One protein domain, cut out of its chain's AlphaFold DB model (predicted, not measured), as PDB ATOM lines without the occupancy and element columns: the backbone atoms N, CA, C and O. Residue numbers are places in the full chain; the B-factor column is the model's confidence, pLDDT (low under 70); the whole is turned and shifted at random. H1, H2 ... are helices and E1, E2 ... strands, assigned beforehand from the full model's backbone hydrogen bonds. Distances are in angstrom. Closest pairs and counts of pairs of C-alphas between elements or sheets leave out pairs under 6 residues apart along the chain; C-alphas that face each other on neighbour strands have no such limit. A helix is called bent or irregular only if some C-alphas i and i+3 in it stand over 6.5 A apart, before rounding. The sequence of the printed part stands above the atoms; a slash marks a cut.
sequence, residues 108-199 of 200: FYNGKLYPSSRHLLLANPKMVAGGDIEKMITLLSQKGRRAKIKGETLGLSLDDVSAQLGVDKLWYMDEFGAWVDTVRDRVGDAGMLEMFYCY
ATOM      1  N   PHE A 108      -6.115 -24.112 -26.828       95.25
ATOM      2  CA  PHE A 108      -4.832 -23.616 -26.348       95.25
ATOM      3  C   PHE A 108      -5.007 -22.390 -25.462       95.25
ATOM      4  O   PHE A 108      -5.785 -21.491 -25.774       95.25
ATOM      5  N   TYR A 109      -4.235 -22.332 -24.381       94.69
ATOM      6  CA  TYR A 109      -4.080 -21.138 -23.560       94.69
ATOM      7  C   TYR A 109      -2.706 -21.140 -22.898       94.69
ATOM      8  O   TYR A 109      -2.321 -22.130 -22.272       94.69
ATOM      9  N   ASN A 110      -1.965 -20.037 -23.042       91.31
ATOM     10  CA  ASN A 110      -0.605 -19.876 -22.513       91.31
ATOM     11  C   ASN A 110       0.323 -21.062 -22.846       91.31
ATOM     12  O   ASN A 110       0.989 -21.607 -21.971       91.31
ATOM     13  N   GLY A 111       0.313 -21.510 -24.107       90.62
ATOM     14  CA  GLY A 111       1.160 -22.612 -24.585       90.62
ATOM     15  C   GLY A 111       0.734 -24.015 -24.132       90.62
ATOM     16  O   GLY A 111       1.347 -24.997 -24.540       90.62
ATOM     17  N   LYS A 112      -0.331 -24.144 -23.331       94.06
ATOM     18  CA  LYS A 112      -0.872 -25.433 -22.887       94.06
ATOM     19  C   LYS A 112      -2.179 -25.754 -23.606       94.06
ATOM     20  O   LYS A 112      -3.061 -24.901 -23.704       94.06
ATOM     21  N   LEU A 113      -2.310 -26.994 -24.076       96.38
ATOM     22  CA  LEU A 113      -3.555 -27.510 -24.636       96.38
ATOM     23  C   LEU A 113      -4.439 -28.064 -23.516       96.38
ATOM     24  O   LEU A 113      -3.969 -28.790 -22.639       96.38
ATOM     25  N   TYR A 114      -5.722 -27.733 -23.560       96.38
ATOM     26  CA  TYR A 114      -6.741 -28.260 -22.659       96.38
ATOM     27  C   TYR A 114      -7.773 -29.051 -23.469       96.38
ATOM     28  O   TYR A 114      -8.142 -28.598 -24.554       96.38
ATOM     29  N   PRO A 115      -8.308 -30.176 -22.955       95.69
ATOM     30  CA  PRO A 115      -9.242 -31.009 -23.719       95.69
ATOM     31  C   PRO A 115     -10.566 -30.304 -24.037       95.69
ATOM     32  O   PRO A 115     -11.258 -30.658 -24.991       95.69
ATOM     33  N   SER A 116     -10.951 -29.313 -23.226       94.69
ATOM     34  CA  SER A 116     -12.132 -28.486 -23.471       94.69
ATOM     35  C   SER A 116     -12.068 -27.146 -22.736       94.69
ATOM     36  O   SER A 116     -11.314 -26.978 -21.774       94.69
ATOM     37  N   SER A 117     -12.951 -26.219 -23.120       93.81
ATOM     38  CA  SER A 117     -13.179 -24.941 -22.427       93.81
ATOM     39  C   SER A 117     -13.430 -25.098 -20.923       93.81
ATOM     40  O   SER A 117     -13.034 -24.242 -20.139       93.81
ATOM     41  N   ARG A 118     -14.075 -26.194 -20.497       92.38
ATOM     42  CA  ARG A 118     -14.314 -26.472 -19.073       92.38
ATOM     43  C   ARG A 118     -13.001 -26.728 -18.336       92.38
ATOM     44  O   ARG A 118     -12.766 -26.101 -17.311       92.38
ATOM     45  N   HIS A 119     -12.148 -27.599 -18.873       94.25
ATOM     46  CA  HIS A 119     -10.846 -27.912 -18.277       94.25
ATOM     47  C   HIS A 119      -9.943 -26.682 -18.212       94.25
ATOM     48  O   HIS A 119      -9.282 -26.462 -17.200       94.25
ATOM     49  N   LEU A 120      -9.970 -25.851 -19.259       94.81
ATOM     50  CA  LEU A 120      -9.278 -24.566 -19.269       94.81
ATOM     51  C   LEU A 120      -9.695 -23.696 -18.074       94.81
ATOM     52  O   LEU A 120      -8.838 -23.230 -17.328       94.81
ATOM     53  N   LEU A 121     -11.000 -23.496 -17.878       93.31
ATOM     54  CA  LEU A 121     -11.527 -22.615 -16.831       93.31
ATOM     55  C   LEU A 121     -11.343 -23.183 -15.420       93.31
ATOM     56  O   LEU A 121     -11.068 -22.420 -14.498       93.31
ATOM     57  N   LEU A 122     -11.453 -24.503 -15.248       90.56
ATOM     58  CA  LEU A 122     -11.180 -25.160 -13.966       90.56
ATOM     59  C   LEU A 122      -9.708 -25.013 -13.562       90.56
ATOM     60  O   LEU A 122      -9.419 -24.726 -12.404       90.56
ATOM     61  N   ALA A 123      -8.783 -25.151 -14.517       92.44
ATOM     62  CA  ALA A 123      -7.355 -24.952 -14.275       92.44
ATOM     63  C   ALA A 123      -6.968 -23.472 -14.117       92.44
ATOM     64  O   ALA A 123      -5.926 -23.168 -13.538       92.44
ATOM     65  N   ASN A 124      -7.798 -22.544 -14.608       92.12
ATOM     66  CA  ASN A 124      -7.535 -21.106 -14.579       92.12
ATOM     67  C   ASN A 124      -8.725 -20.319 -13.991       92.12
ATOM     68  O   ASN A 124      -9.346 -19.525 -14.705       92.12
ATOM     69  N   PRO A 125      -9.026 -20.454 -12.681       89.19
ATOM     70  CA  PRO A 125     -10.201 -19.821 -12.068       89.19
ATOM     71  C   PRO A 125     -10.242 -18.295 -12.214       89.19
ATOM     72  O   PRO A 125     -11.318 -17.704 -12.273       89.19
ATOM     73  N   LYS A 126      -9.074 -17.649 -12.345       89.12
ATOM     74  CA  LYS A 126      -8.943 -16.199 -12.575       89.12
ATOM     75  C   LYS A 126      -9.649 -15.719 -13.854       89.12
ATOM     76  O   LYS A 126      -9.991 -14.547 -13.942       89.12
ATOM     77  N   MET A 127      -9.882 -16.603 -14.830       86.00
ATOM     78  CA  MET A 127     -10.590 -16.277 -16.075       86.00
ATOM     79  C   MET A 127     -12.109 -16.144 -15.887       86.00
ATOM     80  O   MET A 127     -12.794 -15.605 -16.754       86.00
ATOM     81  N   VAL A 128     -12.656 -16.636 -14.775       86.06
ATOM     82  CA  VAL A 128     -14.096 -16.643 -14.500       86.06
ATOM     83  C   VAL A 128     -14.472 -15.361 -13.750       86.06
ATOM     84  O   VAL A 128     -14.818 -15.377 -12.568       86.06
ATOM     85  N   ALA A 129     -14.374 -14.217 -14.430       64.19
ATOM     86  CA  ALA A 129     -14.762 -12.922 -13.872       64.19
ATOM     87  C   ALA A 129     -16.284 -12.893 -13.619       64.19
ATOM     88  O   ALA A 129     -17.074 -12.809 -14.557       64.19
ATOM     89  N   GLY A 130     -16.704 -13.014 -12.355       65.88
ATOM     90  CA  GLY A 130     -18.120 -13.002 -11.951       65.88
ATOM     91  C   GLY A 130     -18.721 -14.363 -11.572       65.88
ATOM     92  O   GLY A 130     -19.922 -14.445 -11.336       65.88
ATOM     93  N   GLY A 131     -17.912 -15.427 -11.492       74.12
ATOM     94  CA  GLY A 131     -18.288 -16.695 -10.844       74.12
ATOM     95  C   GLY A 131     -19.143 -17.673 -11.661       74.12
ATOM     96  O   GLY A 131     -19.344 -18.805 -11.225       74.12
ATOM     97  N   ASP A 132     -19.615 -17.301 -12.855       87.69
ATOM     98  CA  ASP A 132     -20.446 -18.180 -13.687       87.69
ATOM     99  C   ASP A 132     -19.615 -18.934 -14.742       87.69
ATOM    100  O   ASP A 132     -19.438 -18.495 -15.884       87.69
ATOM    101  N   ILE A 133     -19.090 -20.097 -14.339       88.75
ATOM    102  CA  ILE A 133     -18.283 -20.980 -15.197       88.75
ATOM    103  C   ILE A 133     -19.057 -21.402 -16.454       88.75
ATOM    104  O   ILE A 133     -18.480 -21.443 -17.539       88.75
ATOM    105  N   GLU A 134     -20.355 -21.695 -16.348       89.50
ATOM    106  CA  GLU A 134     -21.157 -22.212 -17.467       89.50
ATOM    107  C   GLU A 134     -21.365 -21.146 -18.555       89.50
ATOM    108  O   GLU A 134     -21.237 -21.427 -19.756       89.50
ATOM    109  N   LYS A 135     -21.592 -19.887 -18.153       90.88
ATOM    110  CA  LYS A 135     -21.586 -18.754 -19.092       90.88
ATOM    111  C   LYS A 135     -20.239 -18.616 -19.793       90.88
ATOM    112  O   LYS A 135     -20.202 -18.453 -21.013       90.88
ATOM    113  N   MET A 136     -19.133 -18.739 -19.058       91.75
ATOM    114  CA  MET A 136     -17.794 -18.643 -19.646       91.75
ATOM    115  C   MET A 136     -17.496 -19.789 -20.618       91.75
ATOM    116  O   MET A 136     -16.992 -19.533 -21.712       91.75
ATOM    117  N   ILE A 137     -17.876 -21.032 -20.299       92.19
ATOM    118  CA  ILE A 137     -17.771 -22.177 -21.224       92.19
ATOM    119  C   ILE A 137     -18.519 -21.878 -22.526       92.19
ATOM    120  O   ILE A 137     -17.996 -22.111 -23.623       92.19
ATOM    121  N   THR A 138     -19.737 -21.348 -22.408       92.94
ATOM    122  CA  THR A 138     -20.579 -20.996 -23.555       92.94
ATOM    123  C   THR A 138     -19.912 -19.926 -24.422       92.94
ATOM    124  O   THR A 138     -19.824 -20.090 -25.641       92.94
ATOM    125  N   LEU A 139     -19.372 -18.869 -23.809       92.50
ATOM    126  CA  LEU A 139     -18.650 -17.803 -24.509       92.50
ATOM    127  C   LEU A 139     -17.400 -18.321 -25.229       92.50
ATOM    128  O   LEU A 139     -17.189 -18.000 -26.400       92.50
ATOM    129  N   LEU A 140     -16.593 -19.156 -24.567       92.31
ATOM    130  CA  LEU A 140     -15.404 -19.774 -25.162       92.31
ATOM    131  C   LEU A 140     -15.760 -20.643 -26.370       92.31
ATOM    132  O   LEU A 140     -15.125 -20.549 -27.419       92.31
ATOM    133  N   SER A 141     -16.822 -21.439 -26.249       91.88
ATOM    134  CA  SER A 141     -17.283 -22.312 -27.332       91.88
ATOM    135  C   SER A 141     -17.774 -21.503 -28.538       91.88
ATOM    136  O   SER A 141     -17.480 -21.848 -29.684       91.88
ATOM    137  N   GLN A 142     -18.466 -20.381 -28.302       93.00
ATOM    138  CA  GLN A 142     -18.864 -19.453 -29.364       93.00
ATOM    139  C   GLN A 142     -17.656 -18.805 -30.052       93.00
ATOM    140  O   GLN A 142     -17.655 -18.698 -31.280       93.00
ATOM    141  N   LYS A 143     -16.627 -18.396 -29.297       93.50
ATOM    142  CA  LYS A 143     -15.385 -17.846 -29.864       93.50
ATOM    143  C   LYS A 143     -14.683 -18.861 -30.769       93.50
ATOM    144  O   LYS A 143     -14.420 -18.535 -31.922       93.50
ATOM    145  N   GLY A 144     -14.484 -20.095 -30.298       93.00
ATOM    146  CA  GLY A 144     -13.877 -21.163 -31.102       93.00
ATOM    147  C   GLY A 144     -14.675 -21.468 -32.375       93.00
ATOM    148  O   GLY A 144     -14.106 -21.572 -33.461       93.00
ATOM    149  N   ARG A 145     -16.013 -21.507 -32.287       93.44
ATOM    150  CA  ARG A 145     -16.879 -21.668 -33.469       93.44
ATOM    151  C   ARG A 145     -16.719 -20.519 -34.468       93.44
ATOM    152  O   ARG A 145     -16.671 -20.767 -35.669       93.44
ATOM    153  N   ARG A 146     -16.657 -19.270 -33.998       94.25
ATOM    154  CA  ARG A 146     -16.455 -18.096 -34.863       94.25
ATOM    155  C   ARG A 146     -15.088 -18.126 -35.542       94.25
ATOM    156  O   ARG A 146     -15.028 -17.855 -36.733       94.25
ATOM    157  N   ALA A 147     -14.034 -18.494 -34.815       93.50
ATOM    158  CA  ALA A 147     -12.689 -18.644 -35.367       93.50
ATOM    159  C   ALA A 147     -12.655 -19.698 -36.485       93.50
ATOM    160  O   ALA A 147     -12.146 -19.428 -37.569       93.50
ATOM    161  N   LYS A 148     -13.319 -20.845 -36.279       93.75
ATOM    162  CA  LYS A 148     -13.489 -21.862 -37.326       93.75
ATOM    163  C   LYS A 148     -14.196 -21.313 -38.568       93.75
ATOM    164  O   LYS A 148     -13.735 -21.531 -39.680       93.75
ATOM    165  N   ILE A 149     -15.309 -20.595 -38.393       94.44
ATOM    166  CA  ILE A 149     -16.063 -20.005 -39.517       94.44
ATOM    167  C   ILE A 149     -15.205 -19.004 -40.305       94.44
ATOM    168  O   ILE A 149     -15.340 -18.908 -41.519       94.44
ATOM    169  N   LYS A 150     -14.314 -18.279 -39.624       94.00
ATOM    170  CA  LYS A 150     -13.372 -17.343 -40.249       94.00
ATOM    171  C   LYS A 150     -12.152 -18.015 -40.892       94.00
ATOM    172  O   LYS A 150     -11.359 -17.315 -41.508       94.00
ATOM    173  N   GLY A 151     -11.981 -19.329 -40.733       90.81
ATOM    174  CA  GLY A 151     -10.798 -20.054 -41.208       90.81
ATOM    175  C   GLY A 151      -9.538 -19.826 -40.368       90.81
ATOM    176  O   GLY A 151      -8.451 -20.159 -40.813       90.81
ATOM    177  N   GLU A 152      -9.663 -19.275 -39.155       90.44
ATOM    178  CA  GLU A 152      -8.527 -19.045 -38.243       90.44
ATOM    179  C   GLU A 152      -8.027 -20.348 -37.586       90.44
ATOM    180  O   GLU A 152      -6.938 -20.384 -37.025       90.44
ATOM    181  N   THR A 153      -8.844 -21.405 -37.597       90.44
ATOM    182  CA  THR A 153      -8.528 -22.740 -37.073       90.44
ATOM    183  C   THR A 153      -9.412 -23.778 -37.757       90.44
ATOM    184  O   THR A 153     -10.553 -23.484 -38.127       90.44
ATOM    185  N   LEU A 154      -8.939 -25.020 -37.856       91.81
ATOM    186  CA  LEU A 154      -9.753 -26.147 -38.322       91.81
ATOM    187  C   LEU A 154     -10.885 -26.488 -37.332       91.81
ATOM    188  O   LEU A 154     -11.949 -26.995 -37.717       91.81
ATOM    189  N   GLY A 155     -10.684 -26.179 -36.044       92.25
ATOM    190  CA  GLY A 155     -11.638 -26.460 -34.975       92.25
ATOM    191  C   GLY A 155     -11.949 -27.954 -34.875       92.25
ATOM    192  O   GLY A 155     -13.127 -28.346 -34.862       92.25
ATOM    193  N   LEU A 156     -10.904 -28.785 -34.865       94.94
ATOM    194  CA  LEU A 156     -11.016 -30.239 -34.768       94.94
ATOM    195  C   LEU A 156     -11.403 -30.674 -33.348       94.94
ATOM    196  O   LEU A 156     -11.108 -30.002 -32.361       94.94
ATOM    197  N   SER A 157     -12.156 -31.770 -33.253       96.38
ATOM    198  CA  SER A 157     -12.432 -32.461 -31.988       96.38
ATOM    199  C   SER A 157     -11.386 -33.531 -31.717       96.38
ATOM    200  O   SER A 157     -10.606 -33.863 -32.605       96.38
ATOM    201  N   LEU A 158     -11.387 -34.081 -30.503       95.56
ATOM    202  CA  LEU A 158     -10.532 -35.221 -30.161       95.56
ATOM    203  C   LEU A 158     -10.757 -36.388 -31.138       95.56
ATOM    204  O   LEU A 158      -9.793 -36.919 -31.678       95.56
ATOM    205  N   ASP A 159     -12.020 -36.715 -31.437       95.94
ATOM    206  CA  ASP A 159     -12.369 -37.765 -32.404       95.94
ATOM    207  C   ASP A 159     -11.907 -37.420 -33.827       95.94
ATOM    208  O   ASP A 159     -11.420 -38.302 -34.534       95.94
ATOM    209  N   ASP A 160     -12.046 -36.155 -34.249       96.69
ATOM    210  CA  ASP A 160     -11.612 -35.721 -35.586       96.69
ATOM    211  C   ASP A 160     -10.095 -35.896 -35.744       96.69
ATOM    212  O   ASP A 160      -9.632 -36.379 -36.773       96.69
ATOM    213  N   VAL A 161      -9.319 -35.539 -34.716       95.25
ATOM    214  CA  VAL A 161      -7.853 -35.671 -34.710       95.25
ATOM    215  C   VAL A 161      -7.446 -37.140 -34.692       95.25
ATOM    216  O   VAL A 161      -6.591 -37.539 -35.481       95.25
ATOM    217  N   SER A 162      -8.096 -37.962 -33.858       94.25
ATOM    218  CA  SER A 162      -7.890 -39.414 -33.855       94.25
ATOM    219  C   SER A 162      -8.142 -40.033 -35.225       94.25
ATOM    220  O   SER A 162      -7.318 -40.808 -35.708       94.25
ATOM    221  N   ALA A 163      -9.228 -39.640 -35.892       95.25
ATOM    222  CA  ALA A 163      -9.556 -40.120 -37.228       95.25
ATOM    223  C   ALA A 163      -8.569 -39.631 -38.302       95.25
ATOM    224  O   ALA A 163      -8.161 -40.423 -39.146       95.25
ATOM    225  N   GLN A 164      -8.179 -38.353 -38.279       94.94
ATOM    226  CA  GLN A 164      -7.283 -37.774 -39.286       94.94
ATOM    227  C   GLN A 164      -5.856 -38.300 -39.182       94.94
ATOM    228  O   GLN A 164      -5.214 -38.534 -40.203       94.94
ATOM    229  N   LEU A 165      -5.354 -38.471 -37.960       93.69
ATOM    230  CA  LEU A 165      -3.974 -38.880 -37.743       93.69
ATOM    231  C   LEU A 165      -3.823 -40.388 -37.602       93.69
ATOM    232  O   LEU A 165      -2.696 -40.857 -37.677       93.69
ATOM    233  N   GLY A 166      -4.900 -41.149 -37.387       92.75
ATOM    234  CA  GLY A 166      -4.814 -42.571 -37.051       92.75
ATOM    235  C   GLY A 166      -4.179 -42.781 -35.673       92.75
ATOM    236  O   GLY A 166      -3.260 -43.589 -35.530       92.75
ATOM    237  N   VAL A 167      -4.592 -41.981 -34.685       92.06
ATOM    238  CA  VAL A 167      -4.263 -42.203 -33.266       92.06
ATOM    239  C   VAL A 167      -5.468 -42.805 -32.556       92.06
ATOM    240  O   VAL A 167      -6.612 -42.570 -32.955       92.06
ATOM    241  N   ASP A 168      -5.221 -43.572 -31.495       92.56
ATOM    242  CA  ASP A 168      -6.292 -44.193 -30.724       92.56
ATOM    243  C   ASP A 168      -7.279 -43.154 -30.181       92.56
ATOM    244  O   ASP A 168      -6.955 -41.981 -29.948       92.56
ATOM    245  N   LYS A 169      -8.532 -43.584 -30.011       93.56
ATOM    246  CA  LYS A 169      -9.565 -42.732 -29.423       93.56
ATOM    247  C   LYS A 169      -9.253 -42.472 -27.960       93.56
ATOM    248  O   LYS A 169      -9.031 -43.406 -27.192       93.56
ATOM    249  N   LEU A 170      -9.334 -41.203 -27.582       93.94
ATOM    250  CA  LEU A 170      -9.148 -40.770 -26.211       93.94
ATOM    251  C   LEU A 170     -10.464 -40.838 -25.430       93.94
ATOM    252  O   LEU A 170     -11.419 -40.127 -25.752       93.94
ATOM    253  N   TRP A 171     -10.495 -41.656 -24.378       91.19
ATOM    254  CA  TRP A 171     -11.694 -41.849 -23.556       91.19
ATOM    255  C   TRP A 171     -11.605 -41.175 -22.193       91.19
ATOM    256  O   TRP A 171     -12.638 -40.764 -21.655       91.19
ATOM    257  N   TYR A 172     -10.401 -41.043 -21.635       94.00
ATOM    258  CA  TYR A 172     -10.212 -40.613 -20.252       94.00
ATOM    259  C   TYR A 172      -9.253 -39.428 -20.126       94.00
ATOM    260  O   TYR A 172      -8.378 -39.207 -20.962       94.00
ATOM    261  N   MET A 173      -9.449 -38.622 -19.081       94.12
ATOM    262  CA  MET A 173      -8.685 -37.386 -18.871       94.12
ATOM    263  C   MET A 173      -7.210 -37.629 -18.512       94.12
ATOM    264  O   MET A 173      -6.336 -36.864 -18.910       94.12
ATOM    265  N   ASP A 174      -6.920 -38.696 -17.778       93.44
ATOM    266  CA  ASP A 174      -5.561 -39.110 -17.401       93.44
ATOM    267  C   ASP A 174      -4.704 -39.559 -18.600       93.44
ATOM    268  O   ASP A 174      -3.484 -39.421 -18.570       93.44
ATOM    269  N   GLU A 175      -5.328 -40.010 -19.688       94.94
ATOM    270  CA  GLU A 175      -4.671 -40.360 -20.957       94.94
ATOM    271  C   GLU A 175      -4.349 -39.127 -21.827       94.94
ATOM    272  O   GLU A 175      -3.551 -39.213 -22.763       94.94
ATOM    273  N   PHE A 176      -4.945 -37.964 -21.533       96.44
ATOM    274  CA  PHE A 176      -4.872 -36.788 -22.408       96.44
ATOM    275  C   PHE A 176      -3.441 -36.281 -22.615       96.44
ATOM    276  O   PHE A 176      -3.109 -35.864 -23.719       96.44
ATOM    277  N   GLY A 177      -2.581 -36.331 -21.593       96.00
ATOM    278  CA  GLY A 177      -1.188 -35.884 -21.713       96.00
ATOM    279  C   GLY A 177      -0.412 -36.672 -22.772       96.00
ATOM    280  O   GLY A 177       0.103 -36.085 -23.719       96.00
ATOM    281  N   ALA A 178      -0.430 -38.004 -22.667       95.88
ATOM    282  CA  ALA A 178       0.230 -38.891 -23.625       95.88
ATOM    283  C   ALA A 178      -0.360 -38.761 -25.040       95.88
ATOM    284  O   ALA A 178       0.363 -38.820 -26.038       95.88
ATOM    285  N   TRP A 179      -1.674 -38.535 -25.134       96.44
ATOM    286  CA  TRP A 179      -2.330 -38.252 -26.406       96.44
ATOM    287  C   TRP A 179      -1.814 -36.949 -27.034       96.44
ATOM    288  O   TRP A 179      -1.504 -36.933 -28.222       96.44
ATOM    289  N   VAL A 180      -1.656 -35.874 -26.252       96.31
ATOM    290  CA  VAL A 180      -1.110 -34.596 -26.743       96.31
ATOM    291  C   VAL A 180       0.310 -34.760 -27.271       96.31
ATOM    292  O   VAL A 180       0.606 -34.224 -28.338       96.31
ATOM    293  N   ASP A 181       1.162 -35.504 -26.569       96.12
ATOM    294  CA  ASP A 181       2.540 -35.742 -27.006       96.12
ATOM    295  C   ASP A 181       2.569 -36.544 -28.315       96.12
ATOM    296  O   ASP A 181       3.209 -36.129 -29.277       96.12
ATOM    297  N   THR A 182       1.747 -37.594 -28.421       96.38
ATOM    298  CA  THR A 182       1.613 -38.390 -29.654       96.38
ATOM    299  C   THR A 182       1.155 -37.545 -30.847       96.38
ATOM    300  O   THR A 182       1.643 -37.717 -31.964       96.38
ATOM    301  N   VAL A 183       0.191 -36.640 -30.642       95.44
ATOM    302  CA  VAL A 183      -0.282 -35.744 -31.705       95.44
ATOM    303  C   VAL A 183       0.807 -34.733 -32.064       95.44
ATOM    304  O   VAL A 183       1.082 -34.548 -33.249       95.44
ATOM    305  N   ARG A 184       1.470 -34.128 -31.067       95.81
ATOM    306  CA  ARG A 184       2.570 -33.176 -31.282       95.81
ATOM    307  C   ARG A 184       3.705 -33.809 -32.085       95.81
ATOM    308  O   ARG A 184       4.182 -33.170 -33.016       95.81
ATOM    309  N   ASP A 185       4.078 -35.053 -31.808       96.19
ATOM    310  CA  ASP A 185       5.127 -35.762 -32.552       96.19
ATOM    311  C   ASP A 185       4.777 -35.963 -34.037       96.19
ATOM    312  O   ASP A 185       5.664 -36.020 -34.887       96.19
ATOM    313  N   ARG A 186       3.481 -36.041 -34.377       95.56
ATOM    314  CA  ARG A 186       3.016 -36.224 -35.763       95.56
ATOM    315  C   ARG A 186       2.909 -34.922 -36.550       95.56
ATOM    316  O   ARG A 186       3.126 -34.946 -37.759       95.56
ATOM    317  N   VAL A 187       2.526 -33.816 -35.907       95.06
ATOM    318  CA  VAL A 187       2.173 -32.563 -36.615       95.06
ATOM    319  C   VAL A 187       3.018 -31.349 -36.220       95.06
ATOM    320  O   VAL A 187       2.926 -30.300 -36.857       95.06
ATOM    321  N   GLY A 188       3.848 -31.474 -35.184       94.81
ATOM    322  CA  GLY A 188       4.623 -30.383 -34.599       94.81
ATOM    323  C   GLY A 188       3.761 -29.304 -33.932       94.81
ATOM    324  O   GLY A 188       2.531 -29.302 -34.007       94.81
ATOM    325  N   ASP A 189       4.407 -28.332 -33.287       92.56
ATOM    326  CA  ASP A 189       3.693 -27.258 -32.579       92.56
ATOM    327  C   ASP A 189       2.887 -26.351 -33.524       92.56
ATOM    328  O   ASP A 189       1.792 -25.905 -33.176       92.56
ATOM    329  N   ALA A 190       3.385 -26.112 -34.743       92.06
ATOM    330  CA  ALA A 190       2.670 -25.325 -35.746       92.06
ATOM    331  C   ALA A 190       1.363 -26.009 -36.185       92.06
ATOM    332  O   ALA A 190       0.317 -25.362 -36.205       92.06
ATOM    333  N   GLY A 191       1.402 -27.321 -36.450       92.81
ATOM    334  CA  GLY A 191       0.209 -28.089 -36.811       92.81
ATOM    335  C   GLY A 191      -0.811 -28.132 -35.675       92.81
ATOM    336  O   GLY A 191      -2.009 -27.973 -35.903       92.81
ATOM    337  N   MET A 192      -0.348 -28.234 -34.426       93.25
ATOM    338  CA  MET A 192      -1.229 -28.160 -33.259       93.25
ATOM    339  C   MET A 192      -2.000 -26.831 -33.201       93.25
ATOM    340  O   MET A 192      -3.212 -26.828 -32.965       93.25
ATOM    341  N   LEU A 193      -1.321 -25.702 -33.431       91.69
ATOM    342  CA  LEU A 193      -1.934 -24.368 -33.415       91.69
ATOM    343  C   LEU A 193      -2.923 -24.139 -34.568       91.69
ATOM    344  O   LEU A 193      -3.847 -23.343 -34.422       91.69
ATOM    345  N   GLU A 194      -2.763 -24.840 -35.690       92.25
ATOM    346  CA  GLU A 194      -3.713 -24.809 -36.804       92.25
ATOM    347  C   GLU A 194      -4.984 -25.626 -36.492       92.25
ATOM    348  O   GLU A 194      -6.119 -25.185 -36.730       92.25
ATOM    349  N   MET A 195      -4.808 -26.808 -35.893       92.75
ATOM    350  CA  MET A 195      -5.897 -27.740 -35.574       92.75
ATOM    351  C   MET A 195      -6.872 -27.204 -34.521       92.75
ATOM    352  O   MET A 195      -8.083 -27.452 -34.611       92.75
ATOM    353  N   PHE A 196      -6.353 -26.479 -33.527       94.19
ATOM    354  CA  PHE A 196      -7.105 -26.082 -32.339       94.19
ATOM    355  C   PHE A 196      -7.186 -24.571 -32.165       94.19
ATOM    356  O   PHE A 196      -6.292 -23.815 -32.526       94.19
ATOM    357  N   TYR A 197      -8.269 -24.122 -31.536       92.81
ATOM    358  CA  TYR A 197      -8.442 -22.707 -31.246       92.81
ATOM    359  C   TYR A 197      -7.458 -22.248 -30.161       92.81
ATOM    360  O   TYR A 197      -7.411 -22.828 -29.074       92.81
ATOM    361  N   CYS A 198      -6.723 -21.168 -30.432       90.75
ATOM    362  CA  CYS A 198      -5.867 -20.505 -29.455       90.75
ATOM    363  C   CYS A 198      -6.612 -19.352 -28.779       90.75
ATOM    364  O   CYS A 198      -7.012 -18.378 -29.423       90.75
ATOM    365  N   TYR A 199      -6.815 -19.474 -27.468       85.88
ATOM    366  CA  TYR A 199      -7.378 -18.410 -26.655       85.88
ATOM    367  C   TYR A 199      -6.307 -17.361 -26.344       85.88
ATOM    368  O   TYR A 199      -5.236 -17.697 -25.838       85.88
TER     369      TYR A 199
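What this domain is: This is residues 108 to 199 of the 200 residues of the protein "Bacteriophage f237" of Moritella sp. PE36 (UniProt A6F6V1). Two pairs of helices sit toward opposite ends of the longest axis, H1 with the long H2 at one end and the short H3 with the sharply kinked H4 at the other, and the small strand E1 lies between them, near the middle. H1 packs on H2, while H3 and H4 meet more loosely; the first printed residues and the tail after H4 lie together in the space between the two pairs. The printed part has 92 residues, with one named strand and four named helices in the order E1, H1, H2, H3, H4, and its class is mostly helix. It is compact, with a radius of gyration of the C-alphas of 13.4 A, and the C-alphas span 40 by 32 by 20 A.

How they stand to each other: E1, residues 112 to 114, pairs with no named strand. A tight link of 2 residues joins it to H1, residues 117 to 123, and their closest C-alphas, those of Tyr 114 and Leu 120, are 5.6 A apart. H1 and H2, residues 133 to 149, touch, with the C-alphas of Ser 117 and Ile 137 closest at 5.5 A. They run opposite ways at a steep tilt of 48 degrees. H3, residues 158 to 165, is apart from H2 and from H1. H4, residues 176 to 195, is close to H3 but not clearly touching it; their closest C-alphas, those of Leu 165 and Arg 186, are 7.7 A apart. Their lines are about perpendicular, but only just, at 70.0 degrees, and the line of H4 is a rough one. H4 is irregular: it has a kink of 110 degrees near residue 187, and C-alphas 186 and 189 are 9.5 A apart. The closest C-alphas of E1 and H4, those of Leu 113 and Val 180, are 7.8 A apart. H4 is apart from H1 and H2. Every O i to N i+4 pair is within hydrogen-bond range in H1, H2 and H3; in H4, 14 of 16 are.

Where its parts are: E1 begins at C-alpha 112, at (-0.872, -25.433, -22.887). H1 is 10.0 A from first to last C-alpha. H2 measures 24.4 A, from C-alpha 133 at (-18.283, -20.980, -15.197) to C-alpha 149. H3 measures 10.7 A. H4, the longest helix by residues with 20, measures 16.0 A and ends at C-alpha 195, at (-5.897, -27.740, -35.574).

The domain as a whole: The two C-alphas farthest apart, those of Gly 130 and Gly 166, are 41.0 A apart, while those of the first and last printed residues, Phe 108 and Tyr 199, are 5.8 A apart. The printed part has no cut. No link is long; the links from H1 to H2, H2 to H3 and H3 to H4 are short, with 9, 8 and 10 residues. The mean pLDDT of the printed part is 92.4, and residues 129 to 130, in the link from H1 to H2, are under 70.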